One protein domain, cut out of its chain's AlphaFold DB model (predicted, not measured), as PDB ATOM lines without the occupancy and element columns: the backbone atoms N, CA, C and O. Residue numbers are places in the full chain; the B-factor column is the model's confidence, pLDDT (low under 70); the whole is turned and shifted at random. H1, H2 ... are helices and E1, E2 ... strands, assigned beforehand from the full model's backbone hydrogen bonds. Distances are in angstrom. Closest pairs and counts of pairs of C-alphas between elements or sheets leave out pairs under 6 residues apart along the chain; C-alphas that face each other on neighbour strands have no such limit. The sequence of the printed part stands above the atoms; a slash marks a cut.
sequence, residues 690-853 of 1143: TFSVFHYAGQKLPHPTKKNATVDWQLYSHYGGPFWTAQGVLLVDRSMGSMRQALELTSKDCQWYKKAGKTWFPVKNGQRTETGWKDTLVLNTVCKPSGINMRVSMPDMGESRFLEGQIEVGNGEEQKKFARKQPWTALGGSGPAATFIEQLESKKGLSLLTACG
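AT A GLANCE: This is residues 690 to 853 of the 1143 residues of an uncharacterized protein of Symbiodinium microadriaticum (UniProt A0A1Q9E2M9). A twisted sheet of six strands, E1 to E6, has the hairpin E7 and E8 partly face to face with it as a small second layer, and the helix H3 over part of its opposite face. The turn between E1 and E2 makes one end of the long axis, and H4, beyond H3 and away from the sheet, makes the other. The printed part has 164 residues with eight named strands followed by four named helices, and the class is mixed. Both sheets are antiparallel, in the orders E1 E2 E3 E4 E5 E6 and E7 E8. The whole is compact, with a radius of gyration of the C-alphas of 17.0 A, yet only just elongated, spanning 58 by 38 by 26 A.

IN THESE COORDINATES: E1, residues 690 to 703, begins at C-alpha 690 (173.174, 179.867, 188.021), bends by 81 degrees at residue 700 and measures 29.6 A. E2, residues 706 to 719, measures 36.0 A. E3, residues 726 to 733, and E4, residues 741 to 746, are 20.3 A and 17.0 A long. E5 is residues 752 to 756 and E6 residues 759 to 762. E7, residues 778 to 784, begins at (169.236, 198.380, 177.924), and E8 is residues 787 to 793. H1, residues 814 to 817, and H2, residues 824 to 827, are short. H3, residues 831 to 841, and H4, residues 843 to 853, are each 15.0 A long; C-alpha 853 is at (183.234, 161.473, 171.277).

HOW THE PARTS SIT: E1 to E6 form a meander, each strand the antiparallel neighbour of the one before. N 696 and O 713 of E1 and E2 are 2.8 A apart, N 716 and O 730 of E2 and E3 2.8 A, N 731 and O 743 of E3 and E4 2.8 A, N 753 and O 744 of E5 and E4 2.8 A, and N 754 and O 761 of E5 and E6 2.8 A. With the hairpin E7 and E8, where N 782 and O 789 are 2.8 A apart, the sheet makes a sandwich, two sheets face to face, and the parts of them that face each other are 9.5 A apart centre to centre. The closest C-alphas of E3 and E8 are those of Ala 726 and Ile 788, 5.1 A apart. H3 is on the large sheet at a height of 9.6 A. H2 only grazes that sheet and touches H3 only at the corner, at the C-alphas of Trp 824 and Ala 834, 5.5 A apart. H4 is not on the sheet. Every O i to N i+4 pair in H3 is within hydrogen-bond range, and 5 of 7 in H4; H1 and H2 are too short for such a pair.

THE WHOLE: The C-alphas of Lys 707 and Ala 851 are the two farthest apart, 58.8 A. The printed part has no cut. The links E6 to E7 and E8 to H1 are long; residues 766 to 773 and 809 to 814 stand free. The mean pLDDT of the printed part is 78.5, with residues 766 to 776, 795 to 817 and 843 to 853 under 70.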
ATOM      1  N   THR A 690     173.755 178.524 188.115       93.00
ATOM      2  CA  THR A 690     173.174 179.867 188.021       93.00
ATOM      3  C   THR A 690     174.064 180.892 188.706       93.00
ATOM      4  O   THR A 690     174.323 180.799 189.905       93.00
ATOM      5  N   PHE A 691     174.489 181.907 187.961       92.50
ATOM      6  CA  PHE A 691     175.391 182.956 188.421       92.50
ATOM      7  C   PHE A 691     174.662 184.299 188.479       92.50
ATOM      8  O   PHE A 691     173.830 184.607 187.622       92.50
ATOM      9  N   SER A 692     174.967 185.111 189.494       92.56
ATOM     10  CA  SER A 692     174.535 186.512 189.535       92.56
ATOM     11  C   SER A 692     175.428 187.334 188.607       92.56
ATOM     12  O   SER A 692     176.612 187.482 188.888       92.56
ATOM     13  N   VAL A 693     174.872 187.856 187.512       90.44
ATOM     14  CA  VAL A 693     175.615 188.633 186.503       90.44
ATOM     15  C   VAL A 693     175.666 190.112 186.873       90.44
ATOM     16  O   VAL A 693     176.692 190.755 186.703       90.44
ATOM     17  N   PHE A 694     174.561 190.670 187.366       89.62
ATOM     18  CA  PHE A 694     174.442 192.100 187.656       89.62
ATOM     19  C   PHE A 694     173.373 192.338 188.725       89.62
ATOM     20  O   PHE A 694     172.361 191.637 188.754       89.62
ATOM     21  N   HIS A 695     173.583 193.309 189.618       91.88
ATOM     22  CA  HIS A 695     172.642 193.612 190.701       91.88
ATOM     23  C   HIS A 695     172.595 195.120 190.983       91.88
ATOM     24  O   HIS A 695     173.482 195.686 191.611       91.88
ATOM     25  N   TYR A 696     171.534 195.774 190.524       89.88
ATOM     26  CA  TYR A 696     171.334 197.211 190.674       89.88
ATOM     27  C   TYR A 696     170.410 197.500 191.854       89.88
ATOM     28  O   TYR A 696     169.211 197.232 191.773       89.88
ATOM     29  N   ALA A 697     170.943 198.032 192.955       91.88
ATOM     30  CA  ALA A 697     170.148 198.275 194.156       91.88
ATOM     31  C   ALA A 697     170.506 199.568 194.894       91.88
ATOM     32  O   ALA A 697     171.607 200.101 194.780       91.88
ATOM     33  N   GLY A 698     169.554 200.062 195.685       88.81
ATOM     34  CA  GLY A 698     169.743 201.184 196.609       88.81
ATOM     35  C   GLY A 698     169.446 202.567 196.022       88.81
ATOM     36  O   GLY A 698     169.108 203.476 196.785       88.81
ATOM     37  N   GLN A 699     169.483 202.737 194.695       88.56
ATOM     38  CA  GLN A 699     169.017 203.971 194.054       88.56
ATOM     39  C   GLN A 699     167.517 204.170 194.333       88.56
ATOM     40  O   GLN A 699     166.728 203.224 194.277       88.56
ATOM     41  N   LYS A 700     167.108 205.406 194.637       88.25
ATOM     42  CA  LYS A 700     165.695 205.788 194.761       88.25
ATOM     43  C   LYS A 700     165.250 206.405 193.443       88.25
ATOM     44  O   LYS A 700     165.660 207.521 193.142       88.25
ATOM     45  N   LEU A 701     164.412 205.700 192.686       84.00
ATOM     46  CA  LEU A 701     163.825 206.234 191.457       84.00
ATOM     47  C   LEU A 701     162.390 206.742 191.690       84.00
ATOM     48  O   LEU A 701     161.668 206.214 192.550       84.00
ATOM     49  N   PRO A 702     161.948 207.754 190.918       79.50
ATOM     50  CA  PRO A 702     160.558 208.187 190.903       79.50
ATOM     51  C   PRO A 702     159.696 207.107 190.239       79.50
ATOM     52  O   PRO A 702     159.609 207.005 189.018       79.50
ATOM     53  N   HIS A 703     159.043 206.279 191.052       81.69
ATOM     54  CA  HIS A 703     158.130 205.250 190.568       81.69
ATOM     55  C   HIS A 703     156.700 205.816 190.462       81.69
ATOM     56  O   HIS A 703     156.295 206.543 191.374       81.69
ATOM     57  N   PRO A 704     155.888 205.455 189.444       77.81
ATOM     58  CA  PRO A 704     154.543 206.015 189.251       77.81
ATOM     59  C   PRO A 704     153.629 205.977 190.485       77.81
ATOM     60  O   PRO A 704     152.835 206.886 190.688       77.81
ATOM     61  N   THR A 705     153.772 204.963 191.347       85.69
ATOM     62  CA  THR A 705     153.004 204.843 192.603       85.69
ATOM     63  C   THR A 705     153.726 205.364 193.854       85.69
ATOM     64  O   THR A 705     153.095 205.491 194.900       85.69
ATOM     65  N   LYS A 706     155.040 205.636 193.799       85.62
ATOM     66  CA  LYS A 706     155.853 206.093 194.943       85.62
ATOM     67  C   LYS A 706     157.026 206.954 194.465       85.62
ATOM     68  O   LYS A 706     157.978 206.442 193.885       85.62
ATOM     69  N   LYS A 707     157.024 208.246 194.822       85.81
ATOM     70  CA  LYS A 707     158.044 209.238 194.411       85.81
ATOM     71  C   LYS A 707     159.498 208.912 194.814       85.81
ATOM     72  O   LYS A 707     160.404 209.562 194.318       85.81
ATOM     73  N   ASN A 708     159.715 207.945 195.709       88.06
ATOM     74  CA  ASN A 708     161.026 207.507 196.200       88.06
ATOM     75  C   ASN A 708     161.052 205.975 196.379       88.06
ATOM     76  O   ASN A 708     161.213 205.483 197.497       88.06
ATOM     77  N   ALA A 709     160.819 205.201 195.317       88.69
ATOM     78  CA  ALA A 709     160.929 203.744 195.405       88.69
ATOM     79  C   ALA A 709     162.402 203.324 195.327       88.69
ATOM     80  O   ALA A 709     163.085 203.641 194.355       88.69
ATOM     81  N   THR A 710     162.886 202.591 196.330       91.81
ATOM     82  CA  THR A 710     164.208 201.958 196.260       91.81
ATOM     83  C   THR A 710     164.174 200.822 195.242       91.81
ATOM     84  O   THR A 710     163.348 199.910 195.363       91.81
ATOM     85  N   VAL A 711     165.073 200.893 194.264       90.56
ATOM     86  CA  VAL A 711     165.283 199.870 193.239       90.56
ATOM     87  C   VAL A 711     166.076 198.697 193.825       90.56
ATOM     88  O   VAL A 711     166.982 198.907 194.633       90.56
ATOM     89  N   ASP A 712     165.732 197.474 193.419       93.81
ATOM     90  CA  ASP A 712     166.528 196.250 193.615       93.81
ATOM     91  C   ASP A 712     166.284 195.307 192.422       93.81
ATOM     92  O   ASP A 712     165.333 194.524 192.412       93.81
ATOM     93  N   TRP A 713     167.097 195.431 191.370       94.19
ATOM     94  CA  TRP A 713     167.044 194.605 190.159       94.19
ATOM     95  C   TRP A 713     168.208 193.618 190.135       94.19
ATOM     96  O   TRP A 713     169.365 194.019 190.226       94.19
ATOM     97  N   GLN A 714     167.924 192.328 189.965       94.62
ATOM     98  CA  GLN A 714     168.936 191.266 189.976       94.62
ATOM     99  C   GLN A 714     168.866 190.447 188.688       94.62
ATOM    100  O   GLN A 714     167.837 189.841 188.395       94.62
ATOM    101  N   LEU A 715     169.957 190.432 187.925       95.00
ATOM    102  CA  LEU A 715     170.107 189.681 186.683       95.00
ATOM    103  C   LEU A 715     170.934 188.420 186.941       95.00
ATOM    104  O   LEU A 715     172.120 188.489 187.267       95.00
ATOM    105  N   TYR A 716     170.303 187.270 186.747       95.38
ATOM    106  CA  TYR A 716     170.906 185.949 186.833       95.38
ATOM    107  C   TYR A 716     171.044 185.331 185.439       95.38
ATOM    108  O   TYR A 716     170.189 185.528 184.574       95.38
ATOM    109  N   SER A 717     172.100 184.548 185.237       95.06
ATOM    110  CA  SER A 717     172.304 183.728 184.041       95.06
ATOM    111  C   SER A 717     172.616 182.301 184.464       95.06
ATOM    112  O   SER A 717     173.509 182.082 185.284       95.06
ATOM    113  N   HIS A 718     171.882 181.335 183.921       94.31
ATOM    114  CA  HIS A 718     172.219 179.925 184.044       94.31
ATOM    115  C   HIS A 718     173.100 179.513 182.868       94.31
ATOM    116  O   HIS A 718     172.652 179.541 181.720       94.31
ATOM    117  N   TYR A 719     174.332 179.111 183.160       91.56
ATOM    118  CA  TYR A 719     175.261 178.532 182.195       91.56
ATOM    119  C   TYR A 719     175.231 177.014 182.330       91.56
ATOM    120  O   TYR A 719     175.286 176.497 183.443       91.56
ATOM    121  N   GLY A 720     175.150 176.300 181.209       87.12
ATOM    122  CA  GLY A 720     175.089 174.843 181.242       87.12
ATOM    123  C   GLY A 720     175.105 174.192 179.864       87.12
ATOM    124  O   GLY A 720     174.947 174.849 178.832       87.12
ATOM    125  N   GLY A 721     175.279 172.873 179.856       78.62
ATOM    126  CA  GLY A 721     175.360 172.076 178.634       78.62
ATOM    127  C   GLY A 721     176.726 172.153 177.924       78.62
ATOM    128  O   GLY A 721     177.657 172.800 178.397       78.62
ATOM    129  N   PRO A 722     176.866 171.485 176.766       72.00
ATOM    130  CA  PRO A 722     178.159 171.154 176.147       72.00
ATOM    131  C   PRO A 722     178.954 172.348 175.596       72.00
ATOM    132  O   PRO A 722     180.138 172.207 175.302       72.00
ATOM    133  N   PHE A 723     178.311 173.504 175.409       71.50
ATOM    134  CA  PHE A 723     178.900 174.673 174.746       71.50
ATOM    135  C   PHE A 723     179.211 175.834 175.699       71.50
ATOM    136  O   PHE A 723     179.597 176.900 175.223       71.50
ATOM    137  N   TRP A 724     179.022 175.653 177.014       77.25
ATOM    138  CA  TRP A 724     179.223 176.690 178.044       77.25
ATOM    139  C   TRP A 724     178.459 177.999 177.765       77.25
ATOM    140  O   TRP A 724     178.853 179.085 178.181       77.25
ATOM    141  N   THR A 725     177.343 177.902 177.040       87.38
ATOM    142  CA  THR A 725     176.459 179.022 176.721       87.38
ATOM    143  C   THR A 725     175.415 179.228 177.820       87.38
ATOM    144  O   THR A 725     175.051 178.299 178.547       87.38
ATOM    145  N   ALA A 726     174.903 180.455 177.941       92.38
ATOM    146  CA  ALA A 726     173.777 180.735 178.825       92.38
ATOM    147  C   ALA A 726     172.507 180.054 178.279       92.38
ATOM    148  O   ALA A 726     172.106 180.311 177.145       92.38
ATOM    149  N   GLN A 727     171.872 179.195 179.071       94.00
ATOM    150  CA  GLN A 727     170.639 178.481 178.707       94.00
ATOM    151  C   GLN A 727     169.384 179.171 179.250       94.00
ATOM    152  O   GLN A 727     168.298 179.020 178.691       94.00
ATOM    153  N   GLY A 728     169.538 179.964 180.311       95.31
ATOM    154  CA  GLY A 728     168.483 180.793 180.879       95.31
ATOM    155  C   GLY A 728     169.025 182.144 181.334       95.31
ATOM    156  O   GLY A 728     170.124 182.222 181.877       95.31
ATOM    157  N   VAL A 729     168.241 183.203 181.148       96.44
ATOM    158  CA  VAL A 729     168.472 184.537 181.719       96.44
ATOM    159  C   VAL A 729     167.234 184.929 182.521       96.44
ATOM    160  O   VAL A 729     166.115 184.795 182.031       96.44
ATOM    161  N   LEU A 730     167.430 185.410 183.749       96.62
ATOM    162  CA  LEU A 730     166.367 185.774 184.686       96.62
ATOM    163  C   LEU A 730     166.660 187.142 185.307       96.62
ATOM    164  O   LEU A 730     167.574 187.282 186.116       96.62
ATOM    165  N   LEU A 731     165.861 188.143 184.953       95.94
ATOM    166  CA  LEU A 731     165.865 189.473 185.558       95.94
ATOM    167  C   LEU A 731     164.739 189.558 186.596       95.94
ATOM    168  O   LEU A 731     163.569 189.387 186.264       95.94
ATOM    169  N   VAL A 732     165.082 189.831 187.852       95.25
ATOM    170  CA  VAL A 732     164.149 189.881 188.987       95.25
ATOM    171  C   VAL A 732     164.042 191.312 189.509       95.25
ATOM    172  O   VAL A 732     165.048 191.882 189.922       95.25
ATOM    173  N   ASP A 733     162.828 191.867 189.542       94.19
ATOM    174  CA  ASP A 733     162.515 193.127 190.224       94.19
ATOM    175  C   ASP A 733     162.050 192.837 191.659       94.19
ATOM    176  O   ASP A 733     160.974 192.273 191.883       94.19
ATOM    177  N   ARG A 734     162.872 193.228 192.634       93.44
ATOM    178  CA  ARG A 734     162.600 193.176 194.080       93.44
ATOM    179  C   ARG A 734     162.328 194.564 194.676       93.44
ATOM    180  O   ARG A 734     162.225 194.710 195.897       93.44
ATOM    181  N   SER A 735     162.216 195.593 193.831       91.00
ATOM    182  CA  SER A 735     161.981 196.977 194.254       91.00
ATOM    183  C   SER A 735     160.735 197.077 195.135       91.00
ATOM    184  O   SER A 735     159.694 196.491 194.841       91.00
ATOM    185  N   MET A 736     160.828 197.867 196.207       87.06
ATOM    186  CA  MET A 736     159.840 197.939 197.300       87.06
ATOM    187  C   MET A 736     159.731 196.696 198.215       87.06
ATOM    188  O   MET A 736     158.796 196.632 199.009       87.06
ATOM    189  N   GLY A 737     160.694 195.766 198.188       82.12
ATOM    190  CA  GLY A 737     160.887 194.765 199.252       82.12
ATOM    191  C   GLY A 737     160.149 193.434 199.077       82.12
ATOM    192  O   GLY A 737     160.180 192.596 199.976       82.12
ATOM    193  N   SER A 738     159.516 193.206 197.929       83.06
ATOM    194  CA  SER A 738     158.960 191.907 197.534       83.06
ATOM    195  C   SER A 738     159.291 191.620 196.070       83.06
ATOM    196  O   SER A 738     159.575 192.542 195.307       83.06
ATOM    197  N   MET A 739     159.286 190.345 195.661       85.44
ATOM    198  CA  MET A 739     159.476 189.962 194.254       85.44
ATOM    199  C   MET A 739     158.268 190.431 193.440       85.44
ATOM    200  O   MET A 739     157.249 189.747 193.355       85.44
ATOM    201  N   ARG A 740     158.383 191.631 192.880       87.81
ATOM    202  CA  ARG A 740     157.297 192.374 192.252       87.81
ATOM    203  C   ARG A 740     157.058 191.915 190.819       87.81
ATOM    204  O   ARG A 740     155.910 191.764 190.406       87.81
ATOM    205  N   GLN A 741     158.136 191.718 190.065       92.44
ATOM    206  CA  GLN A 741     158.121 191.214 188.693       92.44
ATOM    207  C   GLN A 741     159.348 190.329 188.462       92.44
ATOM    208  O   GLN A 741     160.375 190.477 189.122       92.44
ATOM    209  N   ALA A 742     159.250 189.414 187.504       95.12
ATOM    210  CA  ALA A 742     160.407 188.724 186.953       95.12
ATOM    211  C   ALA A 742     160.234 188.580 185.439       95.12
ATOM    212  O   ALA A 742     159.113 188.401 184.955       95.12
ATOM    213  N   LEU A 743     161.342 188.676 184.712       96.31
ATOM    214  CA  LEU A 743     161.449 188.466 183.277       96.31
ATOM    215  C   LEU A 743     162.439 187.331 183.032       96.31
ATOM    216  O   LEU A 743     163.554 187.356 183.544       96.31
ATOM    217  N   GLU A 744     162.026 186.344 182.252       96.44
ATOM    218  CA  GLU A 744     162.777 185.122 181.979       96.44
ATOM    219  C   GLU A 744     162.914 184.914 180.472       96.44
ATOM    220  O   GLU A 744     161.967 185.159 179.732       96.44
ATOM    221  N   LEU A 745     164.076 184.454 180.022       96.31
ATOM    222  CA  LEU A 745     164.354 184.059 178.643       96.31
ATOM    223  C   LEU A 745     165.089 182.720 178.673       96.31
ATOM    224  O   LEU A 745     166.082 182.597 179.391       96.31
ATOM    225  N   THR A 746     164.648 181.743 177.882       95.50
ATOM    226  CA  THR A 746     165.337 180.447 177.749       95.50
ATOM    227  C   THR A 746     165.878 180.247 176.336       95.50
ATOM    228  O   THR A 746     165.349 180.804 175.373       95.50
ATOM    229  N   SER A 747     166.921 179.429 176.187       94.62
ATOM    230  CA  SER A 747     167.405 178.991 174.871       94.62
ATOM    231  C   SER A 747     166.402 178.089 174.140       94.62
ATOM    232  O   SER A 747     166.396 178.070 172.914       94.62
ATOM    233  N   LYS A 748     165.521 177.388 174.872       93.56
ATOM    234  CA  LYS A 748     164.544 176.420 174.343       93.56
ATOM    235  C   LYS A 748     163.582 177.017 173.316       93.56
ATOM    236  O   LYS A 748     163.311 176.401 172.291       93.56
ATOM    237  N   ASP A 749     163.034 178.185 173.634       94.50
ATOM    238  CA  ASP A 749     161.971 178.858 172.879       94.50
ATOM    239  C   ASP A 749     162.376 180.256 172.391       94.50
ATOM    240  O   ASP A 749     161.753 180.789 171.469       94.50
ATOM    241  N   CYS A 750     163.425 180.843 172.977       94.69
ATOM    242  CA  CYS A 750     163.857 182.215 172.746       94.69
ATOM    243  C   CYS A 750     162.755 183.270 172.925       94.69
ATOM    244  O   CYS A 750     162.811 184.343 172.314       94.69
ATOM    245  N   GLN A 751     161.773 182.994 173.787       95.19
ATOM    246  CA  GLN A 751     160.721 183.939 174.142       95.19
ATOM    247  C   GLN A 751     160.977 184.525 175.529       95.19
ATOM    248  O   GLN A 751     161.378 183.832 176.462       95.19
ATOM    249  N   TRP A 752     160.728 185.827 175.667       95.75
ATOM    250  CA  TRP A 752     160.666 186.454 176.979       95.75
ATOM    251  C   TRP A 752     159.335 186.099 177.642       95.75
ATOM    252  O   TRP A 752     158.277 186.308 177.052       95.75
ATOM    253  N   TYR A 753     159.372 185.634 178.883       96.00
ATOM    254  CA  TYR A 753     158.210 185.420 179.738       96.00
ATOM    255  C   TYR A 753     158.232 186.422 180.889       96.00
ATOM    256  O   TYR A 753     159.281 186.684 181.472       96.00
ATOM    257  N   LYS A 754     157.068 186.974 181.241       95.94
ATOM    258  CA  LYS A 754     156.881 187.811 182.431       95.94
ATOM    259  C   LYS A 754     156.082 187.072 183.496       95.94
ATOM    260  O   LYS A 754     155.057 186.458 183.195       95.94
ATOM    261  N   LYS A 755     156.535 187.174 184.741       94.81
ATOM    262  CA  LYS A 755     155.851 186.657 185.926       94.81
ATOM    263  C   LYS A 755     154.820 187.669 186.418       94.81
ATOM    264  O   LYS A 755     155.164 188.828 186.652       94.81
ATOM    265  N   ALA A 756     153.584 187.228 186.618       88.00
ATOM    266  CA  ALA A 756     152.557 187.984 187.328       88.00
ATOM    267  C   ALA A 756     151.932 187.071 188.392       88.00
ATOM    268  O   ALA A 756     151.271 186.083 188.079       88.00
ATOM    269  N   GLY A 757     152.204 187.355 189.668       89.06
ATOM    270  CA  GLY A 757     151.872 186.440 190.761       89.06
ATOM    271  C   GLY A 757     152.619 185.105 190.635       89.06
ATOM    272  O   GLY A 757     153.851 185.074 190.589       89.06
ATOM    273  N   LYS A 758     151.873 183.994 190.594       88.56
ATOM    274  CA  LYS A 758     152.423 182.634 190.422       88.56
ATOM    275  C   LYS A 758     152.551 182.204 188.951       88.56
ATOM    276  O   LYS A 758     153.233 181.220 188.677       88.56
ATOM    277  N   THR A 759     151.905 182.904 188.019       92.38
ATOM    278  CA  THR A 759     151.800 182.513 186.607       92.38
ATOM    279  C   THR A 759     152.775 183.277 185.712       92.38
ATOM    280  O   THR A 759     153.193 184.400 186.004       92.38
ATOM    281  N   TRP A 760     153.150 182.635 184.605       95.25
ATOM    282  CA  TRP A 760     154.076 183.157 183.604       95.25
ATOM    283  C   TRP A 760     153.365 183.344 182.270       95.25
ATOM    284  O   TRP A 760     152.600 182.482 181.841       95.25
ATOM    285  N   PHE A 761     153.634 184.468 181.612       95.12
ATOM    286  CA  PHE A 761     152.976 184.865 180.372       95.12
ATOM    287  C   PHE A 761     154.023 185.276 179.334       95.12
ATOM    288  O   PHE A 761     154.904 186.068 179.678       95.12
ATOM    289  N   PRO A 762     153.944 184.812 178.074       95.81
ATOM    290  CA  PRO A 762     154.855 185.270 177.033       95.81
ATOM    291  C   PRO A 762     154.684 186.778 176.803       95.81
ATOM    292  O   PRO A 762     153.572 187.300 176.661       95.81
ATOM    293  N   VAL A 763     155.802 187.494 176.771       94.25
ATOM    294  CA  VAL A 763     155.875 188.913 176.437       94.25
ATOM    295  C   VAL A 763     155.670 189.037 174.933       94.25
ATOM    296  O   VAL A 763     156.565 188.755 174.140       94.25
ATOM    297  N   LYS A 764     154.468 189.452 174.525       89.75
ATOM    298  CA  LYS A 764     154.152 189.691 173.114       89.75
ATOM    299  C   LYS A 764     155.090 190.768 172.555       89.75
ATOM    300  O   LYS A 764     155.017 191.928 172.966       89.75
ATOM    301  N   ASN A 765     155.955 190.371 171.619       70.12
ATOM    302  CA  ASN A 765     156.858 191.263 170.890       70.12
ATOM    303  C   ASN A 765     156.063 192.433 170.291       70.12
ATOM    304  O   ASN A 765     155.254 192.227 169.390       70.12
ATOM    305  N   GLY A 766     156.276 193.647 170.801       55.50
ATOM    306  CA  GLY A 766     155.552 194.836 170.341       55.50
ATOM    307  C   GLY A 766     155.296 195.903 171.402       55.50
ATOM    308  O   GLY A 766     155.147 197.062 171.033       55.50
ATOM    309  N   GLN A 767     155.312 195.577 172.705       43.72
ATOM    310  CA  GLN A 767     155.147 196.580 173.774       43.72
ATOM    311  C   GLN A 767     156.398 197.460 173.979       43.72
ATOM    312  O   GLN A 767     156.998 197.485 175.052       43.72
ATOM    313  N   ARG A 768     156.756 198.252 172.960       49.66
ATOM    314  CA  ARG A 768     157.302 199.590 173.206       49.66
ATOM    315  C   ARG A 768     156.147 200.438 173.726       49.66
ATOM    316  O   ARG A 768     155.269 200.808 172.955       49.66
ATOM    317  N   THR A 769     156.136 200.736 175.018       47.34
ATOM    318  CA  THR A 769     155.331 201.849 175.520       47.34
ATOM    319  C   THR A 769     155.889 203.136 174.915       47.34
ATOM    320  O   THR A 769     157.086 203.398 175.014       47.34
ATOM    321  N   GLU A 770     155.051 203.931 174.252       47.09
ATOM    322  CA  GLU A 770     155.492 205.178 173.599       47.09
ATOM    323  C   GLU A 770     155.973 206.211 174.629       47.09
ATOM    324  O   GLU A 770     156.934 206.938 174.399       47.09
ATOM    325  N   THR A 771     155.367 206.173 175.818       47.59
ATOM    326  CA  THR A 771     155.755 206.893 177.039       47.59
ATOM    327  C   THR A 771     156.806 206.154 177.879       47.59
ATOM    328  O   THR A 771     157.064 206.527 179.023       47.59
ATOM    329  N   GLY A 772     157.403 205.081 177.354       48.25
ATOM    330  CA  GLY A 772     158.416 204.291 178.043       48.25
ATOM    331  C   GLY A 772     159.721 205.062 178.196       48.25
ATOM    332  O   GLY A 772     160.499 205.156 177.247       48.25
ATOM    333  N   TRP A 773     159.976 205.560 179.409       50.06
ATOM    334  CA  TRP A 773     161.267 206.122 179.792       50.06
ATOM    335  C   TRP A 773     162.343 205.035 179.663       50.06
ATOM    336  O   TRP A 773     162.507 204.168 180.521       50.06
ATOM    337  N   LYS A 774     163.102 205.127 178.572       53.16
ATOM    338  CA  LYS A 774     164.545 204.892 178.617       53.16
ATOM    339  C   LYS A 774     165.116 205.914 179.637       53.16
ATOM    340  O   LYS A 774     164.473 206.925 179.906       53.16
ATOM    341  N   ASP A 775     166.228 205.693 180.324       56.56
ATOM    342  CA  ASP A 775     167.465 205.131 179.786       56.56
ATOM    343  C   ASP A 775     168.228 204.206 180.766       56.56
ATOM    344  O   ASP A 775     169.303 203.729 180.433       56.56
ATOM    345  N   THR A 776     167.675 203.859 181.938       64.94
ATOM    346  CA  THR A 776     168.417 203.197 183.041       64.94
ATOM    347  C   THR A 776     169.147 201.893 182.668       64.94
ATOM    348  O   THR A 776     170.276 201.681 183.103       64.94
ATOM    349  N   LEU A 777     168.525 200.992 181.895       73.00
ATOM    350  CA  LEU A 777     169.114 199.692 181.545       73.00
ATOM    351  C   LEU A 777     168.607 199.189 180.186       73.00
ATOM    352  O   LEU A 777     167.413 198.962 180.000       73.00
ATOM    353  N   VAL A 778     169.524 198.945 179.249       82.25
ATOM    354  CA  VAL A 778     169.236 198.380 177.924       82.25
ATOM    355  C   VAL A 778     169.867 196.993 177.817       82.25
ATOM    356  O   VAL A 778     171.089 196.852 177.721       82.25
ATOM    357  N   LEU A 779     169.026 195.958 177.813       84.19
ATOM    358  CA  LEU A 779     169.440 194.558 177.709       84.19
ATOM    359  C   LEU A 779     169.305 194.054 176.264       84.19
ATOM    360  O   LEU A 779     168.201 193.848 175.765       84.19
ATOM    361  N   ASN A 780     170.432 193.837 175.585       87.75
ATOM    362  CA  ASN A 780     170.470 193.340 174.210       87.75
ATOM    363  C   ASN A 780     170.754 191.828 174.198       87.75
ATOM    364  O   ASN A 780     171.907 191.408 174.322       87.75
ATOM    365  N   THR A 781     169.720 191.001 174.036       88.88
ATOM    366  CA  THR A 781     169.845 189.534 173.936       88.88
ATOM    367  C   THR A 781     169.724 189.031 172.500       88.88
ATOM    368  O   THR A 781     168.730 189.301 171.829       88.88
ATOM    369  N   VAL A 782     170.682 188.213 172.064       90.44
ATOM    370  CA  VAL A 782     170.604 187.390 170.850       90.44
ATOM    371  C   VAL A 782     170.476 185.932 171.286       90.44
ATOM    372  O   VAL A 782     171.468 185.275 171.602       90.44
ATOM    373  N   CYS A 783     169.242 185.436 171.336       92.38
ATOM    374  CA  CYS A 783     168.954 184.050 171.691       92.38
ATOM    375  C   CYS A 783     169.025 183.117 170.474       92.38
ATOM    376  O   CYS A 783     168.698 183.515 169.353       92.38
ATOM    377  N   LYS A 784     169.448 181.871 170.710       91.44
ATOM    378  CA  LYS A 784     169.362 180.736 169.785       91.44
ATOM    379  C   LYS A 784     169.031 179.452 170.564       91.44
ATOM    380  O   LYS A 784     169.373 179.383 171.744       91.44
ATOM    381  N   PRO A 785     168.534 178.393 169.893       86.88
ATOM    382  CA  PRO A 785     168.406 177.049 170.474       86.88
ATOM    383  C   PRO A 785     169.692 176.486 171.101       86.88
ATOM    384  O   PRO A 785     169.629 175.677 172.017       86.88
ATOM    385  N   SER A 786     170.868 176.929 170.640       86.88
ATOM    386  CA  SER A 786     172.177 176.545 171.191       86.88
ATOM    387  C   SER A 786     172.668 177.426 172.354       86.88
ATOM    388  O   SER A 786     173.794 177.244 172.824       86.88
ATOM    389  N   GLY A 787     171.875 178.408 172.791       90.69
ATOM    390  CA  GLY A 787     172.199 179.309 173.897       90.69
ATOM    391  C   GLY A 787     171.967 180.794 173.611       90.69
ATOM    392  O   GLY A 787     171.830 181.249 172.470       90.69
ATOM    393  N   ILE A 788     171.956 181.572 174.687       90.81
ATOM    394  CA  ILE A 788     171.718 183.011 174.725       90.81
ATOM    395  C   ILE A 788     173.062 183.748 174.721       90.81
ATOM    396  O   ILE A 788     173.950 183.464 175.520       90.81
ATOM    397  N   ASN A 789     173.202 184.735 173.837       88.62
ATOM    398  CA  ASN A 789     174.259 185.741 173.907       88.62
ATOM    399  C   ASN A 789     173.644 187.033 174.455       88.62
ATOM    400  O   ASN A 789     172.601 187.471 173.969       88.62
ATOM    401  N   MET A 790     174.271 187.649 175.454       86.38
ATOM    402  CA  MET A 790     173.707 188.787 176.182       86.38
ATOM    403  C   MET A 790     174.711 189.937 176.247       86.38
ATOM    404  O   MET A 790     175.861 189.738 176.625       86.38
ATOM    405  N   ARG A 791     174.263 191.148 175.910       84.12
ATOM    406  CA  ARG A 791     175.002 192.395 176.124       84.12
ATOM    407  C   ARG A 791     174.164 193.331 176.985       84.12
ATOM    408  O   ARG A 791     173.148 193.859 176.532       84.12
ATOM    409  N   VAL A 792     174.610 193.545 178.217       78.75
ATOM    410  CA  VAL A 792     174.086 194.601 179.088       78.75
ATOM    411  C   VAL A 792     174.673 195.941 178.634       78.75
ATOM    412  O   VAL A 792     175.832 196.011 178.226       78.75
ATOM    413  N   SER A 793     173.873 197.000 178.675       79.06
ATOM    414  CA  SER A 793     174.319 198.369 178.403       79.06
ATOM    415  C   SER A 793     173.528 199.350 179.261       79.06
ATOM    416  O   SER A 793     172.303 199.381 179.188       79.06
ATOM    417  N   MET A 794     174.229 200.152 180.057       75.12
ATOM    418  CA  MET A 794     173.679 201.295 180.786       75.12
ATOM    419  C   MET A 794     174.275 202.552 180.135       75.12
ATOM    420  O   MET A 794     175.494 202.699 180.181       75.12
ATOM    421  N   PRO A 795     173.494 203.411 179.458       68.31
ATOM    422  CA  PRO A 795     174.018 204.652 178.883       68.31
ATOM    423  C   PRO A 795     174.486 205.620 179.982       68.31
ATOM    424  O   PRO A 795     175.606 206.121 179.914       68.31
ATOM    425  N   ASP A 796     173.698 205.786 181.048       66.94
ATOM    426  CA  ASP A 796     173.988 206.707 182.154       66.94
ATOM    427  C   ASP A 796     174.775 206.021 183.287       66.94
ATOM    428  O   ASP A 796     174.353 205.931 184.445       66.94
ATOM    429  N   MET A 797     175.970 205.513 182.954       55.97
ATOM    430  CA  MET A 797     176.842 204.863 183.946       55.97
ATOM    431  C   MET A 797     177.338 205.812 185.051       55.97
ATOM    432  O   MET A 797     177.713 205.341 186.119       55.97
ATOM    433  N   GLY A 798     177.310 207.133 184.834       55.00
ATOM    434  CA  GLY A 798     177.812 208.132 185.791       55.00
ATOM    435  C   GLY A 798     177.093 208.144 187.148       55.00
ATOM    436  O   GLY A 798     177.715 208.450 188.163       55.00
ATOM    437  N   GLU A 799     175.814 207.758 187.188       52.22
ATOM    438  CA  GLU A 799     175.065 207.552 188.440       52.22
ATOM    439  C   GLU A 799     175.022 206.076 188.874       52.22
ATOM    440  O   GLU A 799     174.755 205.759 190.037       52.22
ATOM    441  N   SER A 800     175.305 205.159 187.947       50.16
ATOM    442  CA  SER A 800     175.128 203.717 188.117       50.16
ATOM    443  C   SER A 800     176.347 203.069 188.765       50.16
ATOM    444  O   SER A 800     177.171 202.433 188.107       50.16
ATOM    445  N   ARG A 801     176.450 203.200 190.089       46.41
ATOM    446  CA  ARG A 801     177.455 202.478 190.879       46.41
ATOM    447  C   ARG A 801     177.160 200.976 190.863       46.41
ATOM    448  O   ARG A 801     176.187 200.534 191.471       46.41
ATOM    449  N   PHE A 802     178.035 200.198 190.228       46.31
ATOM    450  CA  PHE A 802     178.190 198.781 190.559       46.31
ATOM    451  C   PHE A 802     178.494 198.667 192.058       46.31
ATOM    452  O   PHE A 802     179.262 199.474 192.592       46.31
ATOM    453  N   LEU A 803     177.887 197.700 192.751       44.00
ATOM    454  CA  LEU A 803     178.252 197.455 194.147       44.00
ATOM    455  C   LEU A 803     179.619 196.766 194.191       44.00
ATOM    456  O   LEU A 803     179.930 195.919 193.354       44.00
ATOM    457  N   GLU A 804     180.427 197.136 195.176       36.66
ATOM    458  CA  GLU A 804     181.757 196.574 195.407       36.66
ATOM    459  C   GLU A 804     181.669 195.039 195.530       36.66
ATOM    460  O   GLU A 804     180.826 194.513 196.261       36.66
ATOM    461  N   GLY A 805     182.469 194.315 194.739       39.38
ATOM    462  CA  GLY A 805     182.359 192.858 194.577       39.38
ATOM    463  C   GLY A 805     181.485 192.368 193.408       39.38
ATOM    464  O   GLY A 805     181.342 191.158 193.235       39.38
ATOM    465  N   GLN A 806     180.892 193.241 192.583       49.75
ATOM    466  CA  GLN A 806     180.165 192.831 191.369       49.75
ATOM    467  C   GLN A 806     181.099 192.693 190.163       49.75
ATOM    468  O   GLN A 806     181.559 193.689 189.614       49.75
ATOM    469  N   ILE A 807     181.316 191.449 189.725       43.84
ATOM    470  CA  ILE A 807     182.249 191.086 188.647       43.84
ATOM    471  C   ILE A 807     183.684 191.581 188.928       43.84
ATOM    472  O   ILE A 807     184.324 192.230 188.103       43.84
ATOM    473  N   GLU A 808     184.225 191.232 190.097       38.84
ATOM    474  CA  GLU A 808     185.684 191.199 190.263       38.84
ATOM    475  C   GLU A 808     186.281 190.188 189.267       38.84
ATOM    476  O   GLU A 808     185.739 189.091 189.093       38.84
ATOM    477  N   VAL A 809     187.401 190.537 188.623       40.09
ATOM    478  CA  VAL A 809     188.060 189.719 187.581       40.09
ATOM    479  C   VAL A 809     188.874 188.575 188.215       40.09
ATOM    480  O   VAL A 809     190.091 188.458 188.073       40.09
ATOM    481  N   GLY A 810     188.186 187.750 189.005       36.25
ATOM    482  CA  GLY A 810     188.768 186.733 189.873       36.25
ATOM    483  C   GLY A 810     189.114 185.437 189.141       36.25
ATOM    484  O   GLY A 810     188.239 184.617 188.849       36.25
ATOM    485  N   ASN A 811     190.409 185.211 188.912       38.72
ATOM    486  CA  ASN A 811     190.933 183.949 188.388       38.72
ATOM    487  C   ASN A 811     190.579 182.754 189.299       38.72
ATOM    488  O   ASN A 811     191.010 182.684 190.449       38.72
ATOM    489  N   GLY A 812     189.854 181.773 188.749       45.16
ATOM    490  CA  GLY A 812     189.715 180.405 189.274       45.16
ATOM    491  C   GLY A 812     188.877 180.220 190.546       45.16
ATOM    492  O   GLY A 812     187.890 179.488 190.537       45.16
ATOM    493  N   GLU A 813     189.272 180.829 191.663       51.62
ATOM    494  CA  GLU A 813     188.718 180.506 192.986       51.62
ATOM    495  C   GLU A 813     187.482 181.334 193.352       51.62
ATOM    496  O   GLU A 813     186.541 180.823 193.967       51.62
ATOM    497  N   GLU A 814     187.461 182.605 192.952       53.50
ATOM    498  CA  GLU A 814     186.454 183.569 193.404       53.50
ATOM    499  C   GLU A 814     185.110 183.460 192.677       53.50
ATOM    500  O   GLU A 814     184.107 183.975 193.166       53.50
ATOM    501  N   GLN A 815     185.032 182.706 191.573       55.44
ATOM    502  CA  GLN A 815     183.768 182.412 190.878       55.44
ATOM    503  C   GLN A 815     182.711 181.784 191.817       55.44
ATOM    504  O   GLN A 815     181.506 181.975 191.629       55.44
ATOM    505  N   LYS A 816     183.158 181.128 192.902       59.19
ATOM    506  CA  LYS A 816     182.326 180.616 194.007       59.19
ATOM    507  C   LYS A 816     181.496 181.709 194.716       59.19
ATOM    508  O   LYS A 816     180.471 181.368 195.298       59.19
ATOM    509  N   LYS A 817     181.899 182.992 194.664       63.88
ATOM    510  CA  LYS A 817     181.130 184.151 195.179       63.88
ATOM    511  C   LYS A 817     179.831 184.370 194.383       63.88
ATOM    512  O   LYS A 817     178.795 184.695 194.961       63.88
ATOM    513  N   PHE A 818     179.886 184.188 193.060       73.88
ATOM    514  CA  PHE A 818     178.792 184.501 192.128       73.88
ATOM    515  C   PHE A 818     177.835 183.328 191.887       73.88
ATOM    516  O   PHE A 818     176.659 183.550 191.585       73.88
ATOM    517  N   ALA A 819     178.327 182.094 192.036       78.50
ATOM    518  CA  ALA A 819     177.546 180.867 191.903       78.50
ATOM    519  C   ALA A 819     176.454 180.766 192.988       78.50
ATOM    520  O   ALA A 819     176.728 180.691 194.189       78.50
ATOM    521  N   ARG A 820     175.185 180.734 192.574       84.50
ATOM    522  CA  ARG A 820     174.030 180.629 193.473       84.50
ATOM    523  C   ARG A 820     173.656 179.161 193.657       84.50
ATOM    524  O   ARG A 820     173.180 178.517 192.732       84.50
ATOM    525  N   LYS A 821     173.766 178.663 194.892       86.06
ATOM    526  CA  LYS A 821     173.263 177.331 195.301       86.06
ATOM    527  C   LYS A 821     171.726 177.230 195.354       86.06
ATOM    528  O   LYS A 821     171.198 176.194 195.740       86.06
ATOM    529  N   GLN A 822     171.010 178.313 195.054       88.31
ATOM    530  CA  GLN A 822     169.548 178.339 195.030       88.31
ATOM    531  C   GLN A 822     169.055 177.847 193.660       88.31
ATOM    532  O   GLN A 822     169.573 178.323 192.648       88.31
ATOM    533  N   PRO A 823     168.057 176.944 193.599       91.69
ATOM    534  CA  PRO A 823     167.494 176.503 192.328       91.69
ATOM    535  C   PRO A 823     166.828 177.669 191.589       91.69
ATOM    536  O   PRO A 823     166.411 178.664 192.192       91.69
ATOM    537  N   TRP A 824     166.697 177.529 190.270       92.56
ATOM    538  CA  TRP A 824     166.185 178.568 189.367       92.56
ATOM    539  C   TRP A 824     164.818 179.133 189.808       92.56
ATOM    540  O   TRP A 824     164.611 180.349 189.832       92.56
ATOM    541  N   THR A 825     163.924 178.261 190.279       93.81
ATOM    542  CA  THR A 825     162.615 178.616 190.855       93.81
ATOM    543  C   THR A 825     162.711 179.487 192.113       93.81
ATOM    544  O   THR A 825     161.941 180.437 192.257       93.81
ATOM    545  N   ALA A 826     163.669 179.214 193.006       92.69
ATOM    546  CA  ALA A 826     163.867 179.955 194.255       92.69
ATOM    547  C   ALA A 826     164.519 181.332 194.037       92.69
ATOM    548  O   ALA A 826     164.237 182.274 194.779       92.69
ATOM    549  N   LEU A 827     165.347 181.479 192.996       89.81
ATOM    550  CA  LEU A 827     165.838 182.791 192.551       89.81
ATOM    551  C   LEU A 827     164.703 183.656 191.985       89.81
ATOM    552  O   LEU A 827     164.704 184.876 192.169       89.81
ATOM    553  N   GLY A 828     163.714 183.007 191.365       89.00
ATOM    554  CA  GLY A 828     162.446 183.605 190.964       89.00
ATOM    555  C   GLY A 828     161.873 183.095 189.646       89.00
ATOM    556  O   GLY A 828     160.752 183.499 189.336       89.00
ATOM    557  N   GLY A 829     162.600 182.248 188.908       90.75
ATOM    558  CA  GLY A 829     162.254 181.736 187.578       90.75
ATOM    559  C   GLY A 829     161.075 180.760 187.548       90.75
ATOM    560  O   GLY A 829     160.441 180.474 188.570       90.75
ATOM    561  N   SER A 830     160.732 180.283 186.354       91.94
ATOM    562  CA  SER A 830     159.604 179.379 186.138       91.94
ATOM    563  C   SER A 830     159.970 177.914 186.382       91.94
ATOM    564  O   SER A 830     161.119 177.497 186.230       91.94
ATOM    565  N   GLY A 831     158.963 177.112 186.746       92.81
ATOM    566  CA  GLY A 831     159.087 175.653 186.799       92.81
ATOM    567  C   GLY A 831     159.497 175.056 185.444       92.81
ATOM    568  O   GLY A 831     160.493 174.347 185.399       92.81
ATOM    569  N   PRO A 832     158.821 175.388 184.323       91.62
ATOM    570  CA  PRO A 832     159.202 174.900 182.996       91.62
ATOM    571  C   PRO A 832     160.644 175.225 182.576       91.62
ATOM    572  O   PRO A 832     161.293 174.374 181.966       91.62
ATOM    573  N   ALA A 833     161.161 176.413 182.913       88.75
ATOM    574  CA  ALA A 833     162.558 176.767 182.659       88.75
ATOM    575  C   ALA A 833     163.525 176.007 183.578       88.75
ATOM    576  O   ALA A 833     164.545 175.518 183.099       88.75
ATOM    577  N   ALA A 834     163.186 175.841 184.862       92.44
ATOM    578  CA  ALA A 834     163.969 175.026 185.788       92.44
ATOM    579  C   ALA A 834     164.051 173.564 185.322       92.44
ATOM    580  O   ALA A 834     165.144 173.035 185.196       92.44
ATOM    581  N   THR A 835     162.929 172.949 184.939       92.06
ATOM    582  CA  THR A 835     162.902 171.578 184.411       92.06
ATOM    583  C   THR A 835     163.657 171.444 183.084       92.06
ATOM    584  O   THR A 835     164.261 170.408 182.829       92.06
ATOM    585  N   PHE A 836     163.671 172.473 182.230       88.25
ATOM    586  CA  PHE A 836     164.514 172.490 181.028       88.25
ATOM    587  C   PHE A 836     166.012 172.564 181.369       88.25
ATOM    588  O   PHE A 836     166.804 171.814 180.803       88.25
ATOM    589  N   ILE A 837     166.392 173.414 182.326       87.94
ATOM    590  CA  ILE A 837     167.758 173.509 182.860       87.94
ATOM    591  C   ILE A 837     168.194 172.165 183.470       87.94
ATOM    592  O   ILE A 837     169.208 171.604 183.062       87.94
ATOM    593  N   GLU A 838     167.376 171.585 184.349       89.44
ATOM    594  CA  GLU A 838     167.595 170.274 184.970       89.44
ATOM    595  C   GLU A 838     167.712 169.156 183.920       89.44
ATOM    596  O   GLU A 838     168.527 168.249 184.075       89.44
ATOM    597  N   GLN A 839     166.957 169.219 182.816       87.75
ATOM    598  CA  GLN A 839     167.089 168.279 181.696       87.75
ATOM    599  C   GLN A 839     168.448 168.398 180.987       87.75
ATOM    600  O   GLN A 839     169.037 167.361 180.670       87.75
ATOM    601  N   LEU A 840     168.965 169.616 180.779       84.81
ATOM    602  CA  LEU A 840     170.296 169.853 180.199       84.81
ATOM    603  C   LEU A 840     171.440 169.438 181.140       84.81
ATOM    604  O   LEU A 840     172.464 168.942 180.669       84.81
ATOM    605  N   GLU A 841     171.278 169.626 182.452       84.94
ATOM    606  CA  GLU A 841     172.240 169.170 183.464       84.94
ATOM    607  C   GLU A 841     172.171 167.651 183.698       84.94
ATOM    608  O   GLU A 841     173.178 167.022 184.038       84.94
ATOM    609  N   SER A 842     171.001 167.032 183.495       84.31
ATOM    610  CA  SER A 842     170.826 165.590 183.658       84.31
ATOM    611  C   SER A 842     171.723 164.814 182.688       84.31
ATOM    612  O   SER A 842     171.802 165.101 181.492       84.31
ATOM    613  N   LYS A 843     172.381 163.761 183.193       59.78
ATOM    614  CA  LYS A 843     173.427 163.023 182.456       59.78
ATOM    615  C   LYS A 843     172.997 162.467 181.089       59.78
ATOM    616  O   LYS A 843     173.875 162.176 180.288       59.78
ATOM    617  N   LYS A 844     171.693 162.352 180.800       57.56
ATOM    618  CA  LYS A 844     171.174 161.928 179.486       57.56
ATOM    619  C   LYS A 844     171.476 162.930 178.364       57.56
ATOM    620  O   LYS A 844     171.711 162.500 177.239       57.56
ATOM    621  N   GLY A 845     171.504 164.235 178.658       53.81
ATOM    622  CA  GLY A 845     171.903 165.261 177.685       53.81
ATOM    623  C   GLY A 845     173.398 165.195 177.358       53.81
ATOM    624  O   GLY A 845     173.790 165.277 176.197       53.81
ATOM    625  N   LEU A 846     174.225 164.954 178.379       52.31
ATOM    626  CA  LEU A 846     175.669 164.746 178.233       52.31
ATOM    627  C   LEU A 846     175.996 163.441 177.488       52.31
ATOM    628  O   LEU A 846     176.751 163.482 176.520       52.31
ATOM    629  N   SER A 847     175.400 162.305 177.869       49.12
ATOM    630  CA  SER A 847     175.737 160.989 177.297       49.12
ATOM    631  C   SER A 847     175.465 160.882 175.795       49.12
ATOM    632  O   SER A 847     176.202 160.201 175.088       49.12
ATOM    633  N   LEU A 848     174.442 161.585 175.295       47.66
ATOM    634  CA  LEU A 848     174.116 161.645 173.864       47.66
ATOM    635  C   LEU A 848     175.221 162.318 173.028       47.66
ATOM    636  O   LEU A 848     175.319 162.072 171.831       47.66
ATOM    637  N   LEU A 849     176.070 163.132 173.660       49.28
ATOM    638  CA  LEU A 849     177.232 163.777 173.043       49.28
ATOM    639  C   LEU A 849     178.545 163.069 173.402       49.28
ATOM    640  O   LEU A 849     179.461 163.051 172.581       49.28
ATOM    641  N   THR A 850     178.629 162.420 174.570       51.69
ATOM    642  CA  THR A 850     179.740 161.514 174.905       51.69
ATOM    643  C   THR A 850     179.842 160.376 173.888       51.69
ATOM    644  O   THR A 850     180.936 160.124 173.395       51.69
ATOM    645  N   ALA A 851     178.715 159.792 173.463       48.75
ATOM    646  CA  ALA A 851     178.673 158.760 172.421       48.75
ATOM    647  C   ALA A 851     179.308 159.211 171.083       48.75
ATOM    648  O   ALA A 851     179.989 158.432 170.417       48.75
ATOM    649  N   CYS A 852     179.154 160.487 170.706       45.94
ATOM    650  CA  CYS A 852     179.815 161.052 169.524       45.94
ATOM    651  C   CYS A 852     181.337 161.200 169.712       45.94
ATOM    652  O   CYS A 852     182.088 161.069 168.748       45.94
ATOM    653  N   GLY A 853     181.806 161.453 170.939       42.91
ATOM    654  CA  GLY A 853     183.234 161.473 171.277       42.91
ATOM    655  C   GLY A 853     183.857 160.073 171.339       42.91
ATOM    656  O   GLY A 853     184.964 159.868 170.844       42.91
TER     657      GLY A 853